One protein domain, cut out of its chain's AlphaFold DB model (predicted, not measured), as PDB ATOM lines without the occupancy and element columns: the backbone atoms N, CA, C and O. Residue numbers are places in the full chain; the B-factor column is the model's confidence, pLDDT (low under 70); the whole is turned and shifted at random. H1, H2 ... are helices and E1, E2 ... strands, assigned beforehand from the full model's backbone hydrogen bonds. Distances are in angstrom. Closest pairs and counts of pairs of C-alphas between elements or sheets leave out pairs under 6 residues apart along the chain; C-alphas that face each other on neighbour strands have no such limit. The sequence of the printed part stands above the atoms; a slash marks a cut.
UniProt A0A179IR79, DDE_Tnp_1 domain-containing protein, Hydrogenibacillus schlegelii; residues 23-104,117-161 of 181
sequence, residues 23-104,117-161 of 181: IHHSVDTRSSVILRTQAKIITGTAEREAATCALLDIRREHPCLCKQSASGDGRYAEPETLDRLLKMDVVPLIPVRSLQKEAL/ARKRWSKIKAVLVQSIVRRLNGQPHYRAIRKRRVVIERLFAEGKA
ATOM      1  N   ILE A  23      -5.432  45.076  32.368       77.31
ATOM      2  CA  ILE A  23      -4.080  44.530  32.365       77.31
ATOM      3  C   ILE A  23      -3.767  43.996  33.763       77.31
ATOM      4  O   ILE A  23      -3.788  44.727  34.757       77.31
ATOM      5  N   HIS A  24      -3.458  42.708  33.829       81.88
ATOM      6  CA  HIS A  24      -3.052  41.981  35.020       81.88
ATOM      7  C   HIS A  24      -1.549  41.709  34.964       81.88
ATOM      8  O   HIS A  24      -1.060  41.153  33.982       81.88
ATOM      9  N   HIS A  25      -0.825  42.046  36.033       86.38
ATOM     10  CA  HIS A  25       0.587  41.692  36.192       86.38
ATOM     11  C   HIS A  25       0.744  40.657  37.304       86.38
ATOM     12  O   HIS A  25       0.280  40.866  38.425       86.38
ATOM     13  N   SER A  26       1.426  39.555  37.001       88.62
ATOM     14  CA  SER A  26       1.922  38.602  37.994       88.62
ATOM     15  C   SER A  26       3.384  38.913  38.278       88.62
ATOM     16  O   SER A  26       4.200  38.929  37.358       88.62
ATOM     17  N   VAL A  27       3.711  39.177  39.540       88.25
ATOM     18  CA  VAL A  27       5.031  39.665  39.964       88.25
ATOM     19  C   VAL A  27       5.607  38.720  41.009       88.25
ATOM     20  O   VAL A  27       4.902  38.321  41.938       88.25
ATOM     21  N   ASP A  28       6.889  38.384  40.882       88.94
ATOM     22  CA  ASP A  28       7.608  37.712  41.959       88.94
ATOM     23  C   ASP A  28       7.861  38.704  43.101       88.94
ATOM     24  O   ASP A  28       8.589  39.684  42.957       88.94
ATOM     25  N   THR A  29       7.280  38.442  44.272       85.69
ATOM     26  CA  THR A  29       7.426  39.308  45.451       85.69
ATOM     27  C   THR A  29       8.840  39.312  46.033       85.69
ATOM     28  O   THR A  29       9.139  40.179  46.856       85.69
ATOM     29  N   ARG A  30       9.712  38.360  45.661       83.25
ATOM     30  CA  ARG A  30      11.109  38.335  46.116       83.25
ATOM     31  C   ARG A  30      12.021  39.186  45.236       83.25
ATOM     32  O   ARG A  30      12.770  39.987  45.784       83.25
ATOM     33  N   SER A  31      11.970  39.003  43.918       85.44
ATOM     34  CA  SER A  31      12.823  39.728  42.962       85.44
ATOM     35  C   SER A  31      12.209  41.025  42.430       85.44
ATOM     36  O   SER A  31      12.916  41.837  41.849       85.44
ATOM     37  N   SER A  32      10.908  41.246  42.640       85.12
ATOM     38  CA  SER A  32      10.126  42.337  42.030       85.12
ATOM     39  C   SER A  32      10.052  42.279  40.496       85.12
ATOM     40  O   SER A  32       9.657  43.253  39.860       85.12
ATOM     41  N   VAL A  33      10.389  41.134  39.895       87.75
ATOM     42  CA  VAL A  33      10.317  40.913  38.447       87.75
ATOM     43  C   VAL A  33       8.889  40.566  38.033       87.75
ATOM     44  O   VAL A  33       8.215  39.748  38.667       87.75
ATOM     45  N   ILE A  34       8.425  41.176  36.940       88.38
ATOM     46  CA  ILE A  34       7.161  40.811  36.297       88.38
ATOM     47  C   ILE A  34       7.359  39.467  35.600       88.38
ATOM     48  O   ILE A  34       8.113  39.370  34.639       88.38
ATOM     49  N   LEU A  35       6.663  38.440  36.077       87.88
ATOM     50  CA  LEU A  35       6.691  37.109  35.477       87.88
ATOM     51  C   LEU A  35       5.731  37.003  34.294       87.88
ATOM     52  O   LEU A  35       5.981  36.247  33.364       87.88
ATOM     53  N   ARG A  36       4.602  37.722  34.340       88.00
ATOM     54  CA  ARG A  36       3.611  37.698  33.260       88.00
ATOM     55  C   ARG A  36       2.732  38.936  33.258       88.00
ATOM     56  O   ARG A  36       2.352  39.433  34.318       88.00
ATOM     57  N   THR A  37       2.346  39.355  32.060       85.94
ATOM     58  CA  THR A  37       1.337  40.388  31.816       85.94
ATOM     59  C   THR A  37       0.234  39.797  30.947       85.94
ATOM     60  O   THR A  37       0.526  39.162  29.939       85.94
ATOM     61  N   GLN A  38      -1.026  39.983  31.335       81.62
ATOM     62  CA  GLN A  38      -2.192  39.523  30.574       81.62
ATOM     63  C   GLN A  38      -3.212  40.645  30.454       81.62
ATOM     64  O   GLN A  38      -3.457  41.344  31.429       81.62
ATOM     65  N   ALA A  39      -3.832  40.788  29.287       78.62
ATOM     66  CA  ALA A  39      -5.000  41.638  29.106       78.62
ATOM     67  C   ALA A  39      -6.255  40.758  29.073       78.62
ATOM     68  O   ALA A  39      -6.285  39.751  28.363       78.62
ATOM     69  N   LYS A  40      -7.280  41.107  29.855       70.31
ATOM     70  CA  LYS A  40      -8.600  40.472  29.789       70.31
ATOM     71  C   LYS A  40      -9.706  41.509  29.680       70.31
ATOM     72  O   LYS A  40      -9.657  42.569  30.300       70.31
ATOM     73  N   ILE A  41     -10.750  41.121  28.959       67.88
ATOM     74  CA  ILE A  41     -12.011  41.854  28.896       67.88
ATOM     75  C   ILE A  41     -12.673  41.831  30.280       67.88
ATOM     76  O   ILE A  41     -12.644  40.822  30.989       67.88
ATOM     77  N   ILE A  42     -13.280  42.952  30.665       62.81
ATOM     78  CA  ILE A  42     -13.914  43.119  31.976       62.81
ATOM     79  C   ILE A  42     -15.174  42.256  32.095       62.81
ATOM     80  O   ILE A  42     -16.223  42.595  31.555       62.81
ATOM     81  N   THR A  43     -15.088  41.189  32.886       64.00
ATOM     82  CA  THR A  43     -16.234  40.422  33.398       64.00
ATOM     83  C   THR A  43     -16.149  40.329  34.927       64.00
ATOM     84  O   THR A  43     -15.081  40.521  35.510       64.00
ATOM     85  N   GLY A  44     -17.261  40.038  35.615       63.91
ATOM     86  CA  GLY A  44     -17.300  39.979  37.088       63.91
ATOM     87  C   GLY A  44     -16.362  38.935  37.725       63.91
ATOM     88  O   GLY A  44     -16.040  39.039  38.911       63.91
ATOM     89  N   THR A  45     -15.901  37.952  36.946       66.38
ATOM     90  CA  THR A  45     -14.938  36.910  37.347       66.38
ATOM     91  C   THR A  45     -13.583  37.025  36.641       66.38
ATOM     92  O   THR A  45     -12.651  36.310  37.023       66.38
ATOM     93  N   ALA A  46     -13.435  37.944  35.675       69.62
ATOM     94  CA  ALA A  46     -12.255  38.061  34.815       69.62
ATOM     95  C   ALA A  46     -10.948  38.149  35.602       69.62
ATOM     96  O   ALA A  46      -9.993  37.464  35.252       69.62
ATOM     97  N   GLU A  47     -10.913  38.931  36.688       76.94
ATOM     98  CA  GLU A  47      -9.697  39.123  37.489       76.94
ATOM     99  C   GLU A  47      -9.228  37.806  38.141       76.94
ATOM    100  O   GLU A  47      -8.045  37.469  38.110       76.94
ATOM    101  N   ARG A  48     -10.163  37.018  38.692       85.06
ATOM    102  CA  ARG A  48      -9.875  35.748  39.392       85.06
ATOM    103  C   ARG A  48      -9.431  34.663  38.421       85.06
ATOM    104  O   ARG A  48      -8.492  33.910  38.688       85.06
ATOM    105  N   GLU A  49     -10.104  34.593  37.279       82.38
ATOM    106  CA  GLU A  49      -9.736  33.677  36.209       82.38
ATOM    107  C   GLU A  49      -8.388  34.053  35.601       82.38
ATOM    108  O   GLU A  49      -7.557  33.172  35.415       82.38
ATOM    109  N   ALA A  50      -8.138  35.343  35.344       82.94
ATOM    110  CA  ALA A  50      -6.843  35.825  34.863       82.94
ATOM    111  C   ALA A  50      -5.716  35.434  35.823       82.94
ATOM    112  O   ALA A  50      -4.714  34.883  35.385       82.94
ATOM    113  N   ALA A  51      -5.900  35.617  37.133       85.50
ATOM    114  CA  ALA A  51      -4.899  35.215  38.120       85.50
ATOM    115  C   ALA A  51      -4.600  33.704  38.077       85.50
ATOM    116  O   ALA A  51      -3.439  33.296  38.116       85.50
ATOM    117  N   THR A  52      -5.636  32.866  37.957       87.56
ATOM    118  CA  THR A  52      -5.466  31.404  37.889       87.56
ATOM    119  C   THR A  52      -4.767  30.987  36.591       87.56
ATOM    120  O   THR A  52      -3.812  30.209  36.628       87.56
ATOM    121  N   CYS A  53      -5.191  31.544  35.450       87.75
ATOM    122  CA  CYS A  53      -4.561  31.311  34.151       87.75
ATOM    123  C   CYS A  53      -3.094  31.752  34.158       87.75
ATOM    124  O   CYS A  53      -2.234  30.971  33.767       87.75
ATOM    125  N   ALA A  54      -2.781  32.942  34.677       88.38
ATOM    126  CA  ALA A  54      -1.409  33.425  34.769       88.38
ATOM    127  C   ALA A  54      -0.508  32.466  35.561       88.38
ATOM    128  O   ALA A  54       0.611  32.180  35.145       88.38
ATOM    129  N   LEU A  55      -0.990  31.931  36.688       88.75
ATOM    130  CA  LEU A  55      -0.217  30.987  37.498       88.75
ATOM    131  C   LEU A  55       0.069  29.673  36.762       88.75
ATOM    132  O   LEU A  55       1.191  29.162  36.874       88.75
ATOM    133  N   LEU A  56      -0.922  29.147  36.033       89.19
ATOM    134  CA  LEU A  56      -0.785  27.952  35.197       89.19
ATOM    135  C   LEU A  56       0.181  28.196  34.037       89.19
ATOM    136  O   LEU A  56       1.106  27.410  33.850       89.19
ATOM    137  N   ASP A  57       0.027  29.313  33.331       89.50
ATOM    138  CA  ASP A  57       0.882  29.686  32.205       89.50
ATOM    139  C   ASP A  57       2.338  29.827  32.646       89.50
ATOM    140  O   ASP A  57       3.209  29.170  32.093       89.50
ATOM    141  N   ILE A  58       2.607  30.569  33.727       88.19
ATOM    142  CA  ILE A  58       3.972  30.691  34.259       88.19
ATOM    143  C   ILE A  58       4.505  29.308  34.679       88.19
ATOM    144  O   ILE A  58       5.701  29.073  34.626       88.19
ATOM    145  N   ARG A  59       3.656  28.385  35.167       88.56
ATOM    146  CA  ARG A  59       4.106  27.035  35.577       88.56
ATOM    147  C   ARG A  59       4.487  26.198  34.355       88.56
ATOM    148  O   ARG A  59       5.419  25.410  34.438       88.56
ATOM    149  N   ARG A  60       3.772  26.384  33.247       88.62
ATOM    150  CA  ARG A  60       4.047  25.741  31.962       88.62
ATOM    151  C   ARG A  60       5.292  26.321  31.287       88.62
ATOM    152  O   ARG A  60       6.110  25.560  30.793       88.62
ATOM    153  N   GLU A  61       5.421  27.644  31.263       88.81
ATOM    154  CA  GLU A  61       6.513  28.371  30.598       88.81
ATOM    155  C   GLU A  61       7.818  28.313  31.402       88.81
ATOM    156  O   GLU A  61       8.906  28.264  30.833       88.81
ATOM    157  N   HIS A  62       7.716  28.271  32.732       86.38
ATOM    158  CA  HIS A  62       8.857  28.276  33.640       86.38
ATOM    159  C   HIS A  62       8.735  27.162  34.694       86.38
ATOM    160  O   HIS A  62       8.536  27.445  35.878       86.38
ATOM    161  N   PRO A  63       8.862  25.881  34.298       83.69
ATOM    162  CA  PRO A  63       8.685  24.743  35.205       83.69
ATOM    163  C   PRO A  63       9.716  24.701  36.344       83.69
ATOM    164  O   PRO A  63       9.439  24.138  37.400       83.69
ATOM    165  N   CYS A  64      10.882  25.333  36.167       84.06
ATOM    166  CA  CYS A  64      11.900  25.480  37.209       84.06
ATOM    167  C   CYS A  64      11.498  26.459  38.328       84.06
ATOM    168  O   CYS A  64      12.057  26.406  39.425       84.06
ATOM    169  N   LEU A  65      10.518  27.338  38.090       79.94
ATOM    170  CA  LEU A  65       9.994  28.233  39.116       79.94
ATOM    171  C   LEU A  65       8.996  27.472  39.993       79.94
ATOM    172  O   LEU A  65       7.802  27.380  39.688       79.94
ATOM    173  N   CYS A  66       9.477  26.957  41.124       68.56
ATOM    174  CA  CYS A  66       8.613  26.394  42.156       68.56
ATOM    175  C   CYS A  66       7.825  27.523  42.841       68.56
ATOM    176  O   CYS A  66       8.320  28.210  43.739       68.56
ATOM    177  N   LYS A  67       6.590  27.757  42.385       71.50
ATOM    178  CA  LYS A  67       5.704  28.752  42.997       71.50
ATOM    179  C   LYS A  67       5.125  28.206  44.292       71.50
ATOM    180  O   LYS A  67       4.206  27.400  44.262       71.50
ATOM    181  N   GLN A  68       5.621  28.700  45.419       78.25
ATOM    182  CA  GLN A  68       5.182  28.236  46.737       78.25
ATOM    183  C   GLN A  68       3.932  28.967  47.245       78.25
ATOM    184  O   GLN A  68       3.135  28.406  47.989       78.25
ATOM    185  N   SER A  69       3.738  30.231  46.859       86.81
ATOM    186  CA  SER A  69       2.650  31.055  47.390       86.81
ATOM    187  C   SER A  69       2.204  32.140  46.419       86.81
ATOM    188  O   SER A  69       3.024  32.663  45.666       86.81
ATOM    189  N   ALA A  70       0.933  32.528  46.489       88.75
ATOM    190  CA  ALA A  70       0.372  33.649  45.741       88.75
ATOM    191  C   ALA A  70      -0.215  34.689  46.698       88.75
ATOM    192  O   ALA A  70      -0.934  34.342  47.634       88.75
ATOM    193  N   SER A  71       0.063  35.969  46.447       87.81
ATOM    194  CA  SER A  71      -0.522  37.087  47.191       87.81
ATOM    195  C   SER A  71      -1.363  37.965  46.270       87.81
ATOM    196  O   SER A  71      -1.046  38.125  45.094       87.81
ATOM    197  N   GLY A  72      -2.438  38.536  46.807       86.31
ATOM    198  CA  GLY A  72      -3.387  39.349  46.055       86.31
ATOM    199  C   GLY A  72      -4.280  40.177  46.971       86.31
ATOM    200  O   GLY A  72      -4.110  40.178  48.189       86.31
ATOM    201  N   ASP A  73      -5.237  40.886  46.379       84.75
ATOM    202  CA  ASP A  73      -6.203  41.703  47.119       84.75
ATOM    203  C   ASP A  73      -7.303  40.873  47.782       84.75
ATOM    204  O   ASP A  73      -7.590  39.741  47.396       84.75
ATOM    205  N   GLY A  74      -8.014  41.475  48.739       82.94
ATOM    206  CA  GLY A  74      -9.111  40.803  49.448       82.94
ATOM    207  C   GLY A  74     -10.255  40.337  48.540       82.94
ATOM    208  O   GLY A  74     -11.001  39.437  48.908       82.94
ATOM    209  N   ARG A  75     -10.373  40.878  47.320       84.50
ATOM    210  CA  ARG A  75     -11.352  40.421  46.313       84.50
ATOM    211  C   ARG A  75     -11.112  38.986  45.829       84.50
ATOM    212  O   ARG A  75     -12.048  38.353  45.334       84.50
ATOM    213  N   TYR A  76      -9.888  38.483  45.997       84.94
ATOM    214  CA  TYR A  76      -9.499  37.106  45.700       84.94
ATOM    215  C   TYR A  76      -9.750  36.147  46.878       84.94
ATOM    216  O   TYR A  76      -9.581  34.943  46.720       84.94
ATOM    217  N   ALA A  77     -10.185  36.642  48.046       86.62
ATOM    218  CA  ALA A  77     -10.469  35.830  49.236       86.62
ATOM    219  C   ALA A  77     -11.813  35.072  49.157       86.62
ATOM    220  O   ALA A  77     -12.478  34.834  50.166       86.62
ATOM    221  N   GLU A  78     -12.236  34.714  47.950       89.75
ATOM    222  CA  GLU A  78     -13.448  33.953  47.689       89.75
ATOM    223  C   GLU A  78     -13.152  32.442  47.781       89.75
ATOM    224  O   GLU A  78     -12.137  31.995  47.240       89.75
ATOM    225  N   PRO A  79     -14.015  31.628  48.424       90.31
ATOM    226  CA  PRO A  79     -13.789  30.194  48.598       90.31
ATOM    227  C   PRO A  79     -13.403  29.420  47.338       90.31
ATOM    228  O   PRO A  79     -12.523  28.568  47.413       90.31
ATOM    229  N   GLU A  80     -14.033  29.699  46.196       90.00
ATOM    230  CA  GLU A  80     -13.744  28.978  44.951       90.00
ATOM    231  C   GLU A  80     -12.343  29.287  44.434       90.00
ATOM    232  O   GLU A  80     -11.588  28.382  44.081       90.00
ATOM    233  N   THR A  81     -11.968  30.564  44.447       89.75
ATOM    234  CA  THR A  81     -10.625  31.009  44.064       89.75
ATOM    235  C   THR A  81      -9.562  30.416  44.989       89.75
ATOM    236  O   THR A  81      -8.548  29.895  44.528       89.75
ATOM    237  N   LEU A  82      -9.811  30.432  46.298       91.81
ATOM    238  CA  LEU A  82      -8.908  29.859  47.294       91.81
ATOM    239  C   LEU A  82      -8.763  28.335  47.141       91.81
ATOM    240  O   LEU A  82      -7.652  27.816  47.227       91.81
ATOM    241  N   ASP A  83      -9.858  27.622  46.867       92.12
ATOM    242  CA  ASP A  83      -9.841  26.182  46.584       92.12
ATOM    243  C   ASP A  83      -9.011  25.856  45.336       92.12
ATOM    244  O   ASP A  83      -8.244  24.896  45.342       92.12
ATOM    245  N   ARG A  84      -9.129  26.665  44.274       91.50
ATOM    246  CA  ARG A  84      -8.320  26.505  43.055       91.50
ATOM    247  C   ARG A  84      -6.829  26.651  43.351       91.50
ATOM    248  O   ARG A  84      -6.054  25.812  42.904       91.50
ATOM    249  N   LEU A  85      -6.435  27.654  44.139       91.56
ATOM    250  CA  LEU A  85      -5.034  27.855  44.528       91.56
ATOM    251  C   LEU A  85      -4.487  26.667  45.327       91.56
ATOM    252  O   LEU A  85      -3.427  26.146  44.994       91.56
ATOM    253  N   LEU A  86      -5.243  26.185  46.317       91.44
ATOM    254  CA  LEU A  86      -4.843  25.028  47.120       91.44
ATOM    255  C   LEU A  86      -4.711  23.753  46.275       91.44
ATOM    256  O   LEU A  86      -3.753  23.008  46.443       91.44
ATOM    257  N   LYS A  87      -5.623  23.518  45.322       91.31
ATOM    258  CA  LYS A  87      -5.526  22.389  44.375       91.31
ATOM    259  C   LYS A  87      -4.322  22.478  43.443       91.31
ATOM    260  O   LYS A  87      -3.856  21.453  42.956       91.31
ATOM    261  N   MET A  88      -3.838  23.686  43.172       88.81
ATOM    262  CA  MET A  88      -2.623  23.919  42.391       88.81
ATOM    263  C   MET A  88      -1.341  23.793  43.224       88.81
ATOM    264  O   MET A  88      -0.261  24.005  42.669       88.81
ATOM    265  N   ASP A  89      -1.458  23.452  44.513       88.81
ATOM    266  CA  ASP A  89      -0.372  23.439  45.499       88.81
ATOM    267  C   ASP A  89       0.275  24.823  45.702       88.81
ATOM    268  O   ASP A  89       1.466  24.969  45.958       88.81
ATOM    269  N   VAL A  90      -0.530  25.882  45.554       89.94
ATOM    270  CA  VAL A  90      -0.108  27.270  45.754       89.94
ATOM    271  C   VAL A  90      -0.715  27.789  47.049       89.94
ATOM    272  O   VAL A  90      -1.936  27.873  47.183       89.94
ATOM    273  N   VAL A  91       0.128  28.203  47.996       90.56
ATOM    274  CA  VAL A  91      -0.328  28.741  49.283       90.56
ATOM    275  C   VAL A  91      -0.976  30.127  49.092       90.56
ATOM    276  O   VAL A  91      -0.291  31.069  48.675       90.56
ATOM    277  N   PRO A  92      -2.275  30.307  49.403       91.56
ATOM    278  CA  PRO A  92      -2.961  31.589  49.252       91.56
ATOM    279  C   PRO A  92      -2.652  32.543  50.417       91.56
ATOM    280  O   PRO A  92      -3.156  32.390  51.530       91.56
ATOM    281  N   LEU A  93      -1.868  33.583  50.144       90.44
ATOM    282  CA  LEU A  93      -1.522  34.661  51.075       90.44
ATOM    283  C   LEU A  93      -2.348  35.912  50.770       90.44
ATOM    284  O   LEU A  93      -1.836  36.950  50.334       90.44
ATOM    285  N   ILE A  94      -3.654  35.788  50.990       90.25
ATOM    286  CA  ILE A  94      -4.666  36.774  50.600       90.25
ATOM    287  C   ILE A  94      -5.324  37.346  51.862       90.25
ATOM    288  O   ILE A  94      -5.720  36.575  52.740       90.25
ATOM    289  N   PRO A  95      -5.456  38.680  51.997       88.00
ATOM    290  CA  PRO A  95      -6.089  39.282  53.163       88.00
ATOM    291  C   PRO A  95      -7.562  38.876  53.254       88.00
ATOM    292  O   PRO A  95      -8.317  38.973  52.288       88.00
ATOM    293  N   VAL A  96      -7.972  38.459  54.449       87.12
ATOM    294  CA  VAL A  96      -9.358  38.102  54.783       87.12
ATOM    295  C   VAL A  96      -9.944  39.136  55.740       87.12
ATOM    296  O   VAL A  96      -9.218  39.731  56.533       87.12
ATOM    297  N   ARG A  97     -11.266  39.333  55.688       84.25
ATOM    298  CA  ARG A  97     -11.968  40.340  56.506       84.25
ATOM    299  C   ARG A  97     -11.914  40.048  58.009       84.25
ATOM    300  O   ARG A  97     -11.845  40.980  58.799       84.25
ATOM    301  N   SER A  98     -11.965  38.775  58.398       83.06
ATOM    302  CA  SER A  98     -11.905  38.336  59.796       83.06
ATOM    303  C   SER A  98     -10.986  37.129  59.942       83.06
ATOM    304  O   SER A  98     -11.027  36.211  59.122       83.06
ATOM    305  N   LEU A  99     -10.172  37.134  61.000       82.50
ATOM    306  CA  LEU A  99      -9.304  36.017  61.387       82.50
ATOM    307  C   LEU A  99     -10.003  35.017  62.319       82.50
ATOM    308  O   LEU A  99      -9.458  33.944  62.577       82.50
ATOM    309  N   GLN A 100     -11.195  35.349  62.824       81.94
ATOM    310  CA  GLN A 100     -11.949  34.458  63.701       81.94
ATOM    311  C   GLN A 100     -12.322  33.182  62.950       81.94
ATOM    312  O   GLN A 100     -12.756  33.237  61.802       81.94
ATOM    313  N   LYS A 101     -12.144  32.018  63.578       80.19
ATOM    314  CA  LYS A 101     -12.542  30.739  62.982       80.19
ATOM    315  C   LYS A 101     -14.060  30.617  63.041       80.19
ATOM    316  O   LYS A 101     -14.652  30.771  64.103       80.19
ATOM    317  N   GLU A 102     -14.672  30.329  61.900       82.31
ATOM    318  CA  GLU A 102     -16.083  29.959  61.859       82.31
ATOM    319  C   GLU A 102     -16.245  28.496  62.260       82.31
ATOM    320  O   GLU A 102     -15.429  27.644  61.896       82.31
ATOM    321  N   ALA A 103     -17.304  28.209  63.013       86.00
ATOM    322  CA  ALA A 103     -17.694  26.840  63.305       86.00
ATOM    323  C   ALA A 103     -18.153  26.147  62.017       86.00
ATOM    324  O   ALA A 103     -18.801  26.754  61.159       86.00
ATOM    325  N   LEU A 104     -17.836  24.857  61.890       87.12
ATOM    326  CA  LEU A 104     -18.351  24.065  60.781       87.12
ATOM    327  C   LEU A 104     -19.884  24.008  60.863       87.12
ATOM    328  O   LEU A 104     -20.430  23.787  61.948       87.12
ATOM    329  N   ALA A 117     -27.319  17.667  49.356       88.38
ATOM    330  CA  ALA A 117     -26.061  17.131  49.870       88.38
ATOM    331  C   ALA A 117     -24.850  17.850  49.253       88.38
ATOM    332  O   ALA A 117     -23.974  18.302  49.991       88.38
ATOM    333  N   ARG A 118     -24.839  18.063  47.927       89.50
ATOM    334  CA  ARG A 118     -23.796  18.845  47.232       89.50
ATOM    335  C   ARG A 118     -23.674  20.263  47.789       89.50
ATOM    336  O   ARG A 118     -22.574  20.704  48.114       89.50
ATOM    337  N   LYS A 119     -24.796  20.965  47.976       89.69
ATOM    338  CA  LYS A 119     -24.814  22.323  48.555       89.69
ATOM    339  C   LYS A 119     -24.265  22.349  49.987       89.69
ATOM    340  O   LYS A 119     -23.530  23.270  50.342       89.69
ATOM    341  N   ARG A 120     -24.580  21.341  50.811       91.19
ATOM    342  CA  ARG A 120     -24.021  21.203  52.171       91.19
ATOM    343  C   ARG A 120     -22.513  20.986  52.146       91.19
ATOM    344  O   ARG A 120     -21.793  21.699  52.840       91.19
ATOM    345  N   TRP A 121     -22.037  20.075  51.301       88.31
ATOM    346  CA  TRP A 121     -20.607  19.837  51.108       88.31
ATOM    347  C   TRP A 121     -19.872  21.085  50.628       88.31
ATOM    348  O   TRP A 121     -18.819  21.412  51.167       88.31
ATOM    349  N   SER A 122     -20.459  21.838  49.696       89.62
ATOM    350  CA  SER A 122     -19.899  23.112  49.237       89.62
ATOM    351  C   SER A 122     -19.749  24.122  50.378       89.62
ATOM    352  O   SER A 122     -18.729  24.803  50.463       89.62
ATOM    353  N   LYS A 123     -20.726  24.198  51.295       90.88
ATOM    354  CA  LYS A 123     -20.646  25.064  52.483       90.88
ATOM    355  C   LYS A 123     -19.552  24.621  53.451       90.88
ATOM    356  O   LYS A 123     -18.763  25.459  53.875       90.88
ATOM    357  N   ILE A 124     -19.472  23.325  53.770       91.69
ATOM    358  CA  ILE A 124     -18.393  22.779  54.614       91.69
ATOM    359  C   ILE A 124     -17.035  23.128  54.000       91.69
ATOM    360  O   ILE A 124     -16.160  23.673  54.672       91.69
ATOM    361  N   LYS A 125     -16.883  22.860  52.704       91.38
ATOM    362  CA  LYS A 125     -15.650  23.101  51.964       91.38
ATOM    363  C   LYS A 125     -15.239  24.571  51.994       91.38
ATOM    364  O   LYS A 125     -14.076  24.864  52.253       91.38
ATOM    365  N   ALA A 126     -16.182  25.489  51.792       90.62
ATOM    366  CA  ALA A 126     -15.910  26.919  51.862       90.62
ATOM    367  C   ALA A 126     -15.364  27.342  53.236       90.62
ATOM    368  O   ALA A 126     -14.371  28.067  53.299       90.62
ATOM    369  N   VAL A 127     -15.958  26.842  54.326       91.06
ATOM    370  CA  VAL A 127     -15.492  27.129  55.693       91.06
ATOM    371  C   VAL A 127     -14.098  26.546  55.938       91.06
ATOM    372  O   VAL A 127     -13.237  27.229  56.491       91.06
ATOM    373  N   LEU A 128     -13.834  25.317  55.481       91.50
ATOM    374  CA  LEU A 128     -12.517  24.683  55.609       91.50
ATOM    375  C   LEU A 128     -11.425  25.477  54.885       91.50
ATOM    376  O   LEU A 128     -10.396  25.796  55.480       91.50
ATOM    377  N   VAL A 129     -11.671  25.847  53.628       91.38
ATOM    378  CA  VAL A 129     -10.733  26.633  52.817       91.38
ATOM    379  C   VAL A 129     -10.457  27.988  53.471       91.38
ATOM    380  O   VAL A 129      -9.299  28.371  53.636       91.38
ATOM    381  N   GLN A 130     -11.492  28.694  53.932       90.75
ATOM    382  CA  GLN A 130     -11.299  29.961  54.637       90.75
ATOM    383  C   GLN A 130     -10.539  29.790  55.959       90.75
ATOM    384  O   GLN A 130      -9.703  30.629  56.289       90.75
ATOM    385  N   SER A 131     -10.776  28.707  56.704       91.19
ATOM    386  CA  SER A 131     -10.051  28.404  57.945       91.19
ATOM    387  C   SER A 131      -8.546  28.230  57.705       91.19
ATOM    388  O   SER A 131      -7.731  28.767  58.462       91.19
ATOM    389  N   ILE A 132      -8.163  27.565  56.607       90.56
ATOM    390  CA  ILE A 132      -6.759  27.431  56.185       90.56
ATOM    391  C   ILE A 132      -6.139  28.814  55.950       90.56
ATOM    392  O   ILE A 132      -5.094  29.117  56.526       90.56
ATOM    393  N   VAL A 133      -6.796  29.677  55.171       90.62
ATOM    394  CA  VAL A 133      -6.292  31.030  54.865       90.62
ATOM    395  C   VAL A 133      -6.195  31.899  56.115       90.62
ATOM    396  O   VAL A 133      -5.196  32.584  56.322       90.62
ATOM    397  N   ARG A 134      -7.200  31.850  56.996       91.19
ATOM    398  CA  ARG A 134      -7.184  32.576  58.276       91.19
ATOM    399  C   ARG A 134      -5.985  32.167  59.125       91.19
ATOM    400  O   ARG A 134      -5.305  33.030  59.678       91.19
ATOM    401  N   ARG A 135      -5.677  30.865  59.174       90.25
ATOM    402  CA  ARG A 135      -4.485  30.346  59.857       90.25
ATOM    403  C   ARG A 135      -3.196  30.867  59.222       90.25
ATOM    404  O   ARG A 135      -2.293  31.238  59.964       90.25
ATOM    405  N   LEU A 136      -3.103  30.904  57.892       89.50
ATOM    406  CA  LEU A 136      -1.930  31.429  57.178       89.50
ATOM    407  C   LEU A 136      -1.707  32.919  57.468       89.50
ATOM    408  O   LEU A 136      -0.596  33.318  57.805       89.50
ATOM    409  N   ASN A 137      -2.770  33.725  57.446       86.94
ATOM    410  CA  ASN A 137      -2.694  35.164  57.718       86.94
ATOM    411  C   ASN A 137      -2.251  35.498  59.152       86.94
ATOM    412  O   ASN A 137      -1.705  36.576  59.392       86.94
ATOM    413  N   GLY A 138      -2.466  34.584  60.104       84.75
ATOM    414  CA  GLY A 138      -1.976  34.721  61.477       84.75
ATOM    415  C   GLY A 138      -0.463  34.527  61.629       84.75
ATOM    416  O   GLY A 138       0.090  34.889  62.665       84.75
ATOM    417  N   GLN A 139       0.225  33.975  60.626       88.38
ATOM    418  CA  GLN A 139       1.641  33.628  60.739       88.38
ATOM    419  C   GLN A 139       2.582  34.809  60.418       88.38
ATOM    420  O   GLN A 139       2.253  35.678  59.603       88.38
ATOM    421  N   PRO A 140       3.807  34.833  60.983       84.69
ATOM    422  CA  PRO A 140       4.794  35.880  60.701       84.69
ATOM    423  C   PRO A 140       5.194  35.987  59.222       84.69
ATOM    424  O   PRO A 140       5.406  37.095  58.724       84.69
ATOM    425  N   HIS A 141       5.254  34.860  58.501       82.12
ATOM    426  CA  HIS A 141       5.643  34.831  57.086       82.12
ATOM    427  C   HIS A 141       4.700  35.679  56.211       82.12
ATOM    428  O   HIS A 141       5.153  36.391  55.312       82.12
ATOM    429  N   TYR A 142       3.399  35.686  56.530       85.44
ATOM    430  CA  TYR A 142       2.405  36.500  55.832       85.44
ATOM    431  C   TYR A 142       2.715  37.994  55.968       85.44
ATOM    432  O   TYR A 142       2.682  38.742  54.987       85.44
ATOM    433  N   ARG A 143       3.098  38.439  57.174       83.75
ATOM    434  CA  ARG A 143       3.463  39.840  57.432       83.75
ATOM    435  C   ARG A 143       4.677  40.268  56.606       83.75
ATOM    436  O   ARG A 143       4.687  41.385  56.091       83.75
ATOM    437  N   ALA A 144       5.679  39.399  56.464       85.75
ATOM    438  CA  ALA A 144       6.875  39.683  55.671       85.75
ATOM    439  C   ALA A 144       6.547  39.863  54.178       85.75
ATOM    440  O   ALA A 144       6.971  40.843  53.565       85.75
ATOM    441  N   ILE A 145       5.731  38.970  53.612       85.69
ATOM    442  CA  ILE A 145       5.314  39.038  52.204       85.69
ATOM    443  C   ILE A 145       4.439  40.268  51.952       85.69
ATOM    444  O   ILE A 145       4.653  40.992  50.979       85.69
ATOM    445  N   ARG A 146       3.524  40.585  52.877       85.25
ATOM    446  CA  ARG A 146       2.693  41.791  52.793       85.25
ATOM    447  C   ARG A 146       3.530  43.073  52.764       85.25
ATOM    448  O   ARG A 146       3.219  43.969  51.987       85.25
ATOM    449  N   LYS A 147       4.605  43.164  53.559       86.75
ATOM    450  CA  LYS A 147       5.526  44.318  53.520       86.75
ATOM    451  C   LYS A 147       6.184  44.478  52.145       86.75
ATOM    452  O   LYS A 147       6.207  45.587  51.625       86.75
ATOM    453  N   ARG A 148       6.662  43.386  51.535       86.50
ATOM    454  CA  ARG A 148       7.262  43.420  50.185       86.50
ATOM    455  C   ARG A 148       6.254  43.833  49.116       86.50
ATOM    456  O   ARG A 148       6.573  44.655  48.264       86.50
ATOM    457  N   ARG A 149       5.016  43.334  49.207       86.69
ATOM    458  CA  ARG A 149       3.927  43.718  48.299       86.69
ATOM    459  C   ARG A 149       3.681  45.229  48.305       86.69
ATOM    460  O   ARG A 149       3.584  45.818  47.239       86.69
ATOM    461  N   VAL A 150       3.660  45.862  49.483       87.12
ATOM    462  CA  VAL A 150       3.478  47.322  49.608       87.12
ATOM    463  C   VAL A 150       4.592  48.102  48.902       87.12
ATOM    464  O   VAL A 150       4.322  49.136  48.299       87.12
ATOM    465  N   VAL A 151       5.838  47.619  48.949       88.00
ATOM    466  CA  VAL A 151       6.957  48.253  48.230       88.00
ATOM    467  C   VAL A 151       6.744  48.163  46.720       88.00
ATOM    468  O   VAL A 151       6.819  49.177  46.033       88.00
ATOM    469  N   ILE A 152       6.399  46.977  46.215       86.81
ATOM    470  CA  ILE A 152       6.120  46.757  44.789       86.81
ATOM    471  C   ILE A 152       4.947  47.627  44.325       86.81
ATOM    472  O   ILE A 152       5.043  48.301  43.306       86.81
ATOM    473  N   GLU A 153       3.852  47.675  45.084       85.75
ATOM    474  CA  GLU A 153       2.689  48.510  44.759       85.75
ATOM    475  C   GLU A 153       3.042  49.992  44.649       85.75
ATOM    476  O   GLU A 153       2.547  50.663  43.746       85.75
ATOM    477  N   ARG A 154       3.918  50.499  45.527       87.62
ATOM    478  CA  ARG A 154       4.409  51.880  45.453       87.62
ATOM    479  C   ARG A 154       5.217  52.123  44.183       87.62
ATOM    480  O   ARG A 154       4.938  53.098  43.497       87.62
ATOM    481  N   LEU A 155       6.130  51.216  43.832       85.12
ATOM    482  CA  LEU A 155       6.913  51.307  42.592       85.12
ATOM    483  C   LEU A 155       6.010  51.295  41.350       85.12
ATOM    484  O   LEU A 155       6.184  52.096  40.436       85.12
ATOM    485  N   PHE A 156       4.989  50.435  41.327       81.81
ATOM    486  CA  PHE A 156       4.008  50.423  40.239       81.81
ATOM    487  C   PHE A 156       3.134  51.679  40.215       81.81
ATOM    488  O   PHE A 156       2.767  52.142  39.134       81.81
ATOM    489  N   ALA A 157       2.765  52.222  41.376       82.25
ATOM    490  CA  ALA A 157       2.007  53.465  41.460       82.25
ATOM    491  C   ALA A 157       2.828  54.646  40.924       82.25
ATOM    492  O   ALA A 157       2.320  55.410  40.104       82.25
ATOM    493  N   GLU A 158       4.100  54.739  41.314       84.94
ATOM    494  CA  GLU A 158       5.054  55.712  40.784       84.94
ATOM    495  C   GLU A 158       5.209  55.549  39.270       84.94
ATOM    496  O   GLU A 158       4.993  56.496  38.520       84.94
ATOM    497  N   GLY A 159       5.449  54.325  38.792       81.38
ATOM    498  CA  GLY A 159       5.577  54.050  37.365       81.38
ATOM    499  C   GLY A 159       4.336  54.410  36.548       81.38
ATOM    500  O   GLY A 159       4.447  54.899  35.423       81.38
ATOM    501  N   LYS A 160       3.138  54.238  37.117       74.81
ATOM    502  CA  LYS A 160       1.882  54.665  36.481       74.81
ATOM    503  C   LYS A 160       1.722  56.183  36.445       74.81
ATOM    504  O   LYS A 160       1.170  56.685  35.465       74.81
ATOM    505  N   ALA A 161       2.147  56.885  37.494       78.56
ATOM    506  CA  ALA A 161       1.967  58.327  37.638       78.56
ATOM    507  C   ALA A 161       3.041  59.139  36.900       78.56
ATOM    508  O   ALA A 161       2.717  60.122  36.241       78.56
TER     509      ALA A 161
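Overview. This is residues 23 to 104 and 117 to 161 of the 181 residues of the protein "DDE_Tnp_1 domain-containing protein" of Hydrogenibacillus schlegelii (UniProt A0A179IR79). Two long helices, H3 and H4, meet near their ends as an L whose corner lies by a small parallel pair of strands, E3 and E4, in the middle of the domain; H2 packs on E4, and beyond H2 lies H1, which covers a strand hairpin, E1 and E2. Residues 156 to 161, the end of H4, stick out. The printed part has 127 residues, with four named helices and four named strands in the order E1, E2, H1, E3, H2, E4, H3, H4: one antiparallel sheet, E1 - E2, and one parallel sheet, E3 - E4. The class is mixed, helices and strands. The whole is compact, with a radius of gyration of the C-alphas of 15.3 A, and only just elongated, spanning 47 by 31 by 31 A.

Along the chain. E1, residues 23 to 27, begins at C-alpha 23 (-4.080, 44.530, 32.365). E2, residues 34 to 41, is 20.6 A long, and H1, residues 46 to 61, 21.5 A. E3 is residues 69 to 71, H2 residues 79 to 87 and E4 residues 91 to 93. H3, residues 117 to 137, begins at C-alpha 117 (-26.061, 17.131, 49.870) and is 30.5 A long. H4, residues 140 to 161, is 32.3 A long and ends at C-alpha 161 (1.967, 58.327, 37.638).

Arrangement. E1 and E2 form an antiparallel hairpin, with N 24 and O 38 at 2.8 A. H1 comes closest to E2 at the C-alphas of Lys 40 and Ala 46, 6.7 A apart. With residues 48 to 52 alone, H1 only just touches H2, with 3 pairs of C-alphas within 8 A, the closest those of Arg 48 and Thr 81 at 6.7 A; they run the same way at a shallow tilt of 6 degrees. E3, H2 and E4 form a strand-helix-strand unit, two parallel neighbour strands with a helix between, and its crossover is right-handed; N 93 and O 70 are 2.8 A apart. H3 touches H2 with residues 126 to 130 alone, the C-alphas of Pro 79 and Ala 126 being closest at 5.1 A; at 72 degrees they are only just about perpendicular. H3 and H4 are close but not clearly touching, about perpendicular at 86 degrees, with the C-alphas of Leu 136 and Tyr 142 closest at 6.8 A. H4 is apart from E1, E2, H1 and H2. In H1, H2, H3 and H4 every O i to N i+4 pair is within hydrogen-bond range.

Size, cuts and confidence. The two C-alphas farthest apart, those of Ala 117 and Ala 161, are 51.3 A from each other. Residues 105 to 116 are cut out, and C-alphas 104 and 117 are 15.1 A apart across the cut. Of the links printed whole, none is long. The mean pLDDT of the printed part is 85.4; residues 41 to 46 and residue 66 are under 70.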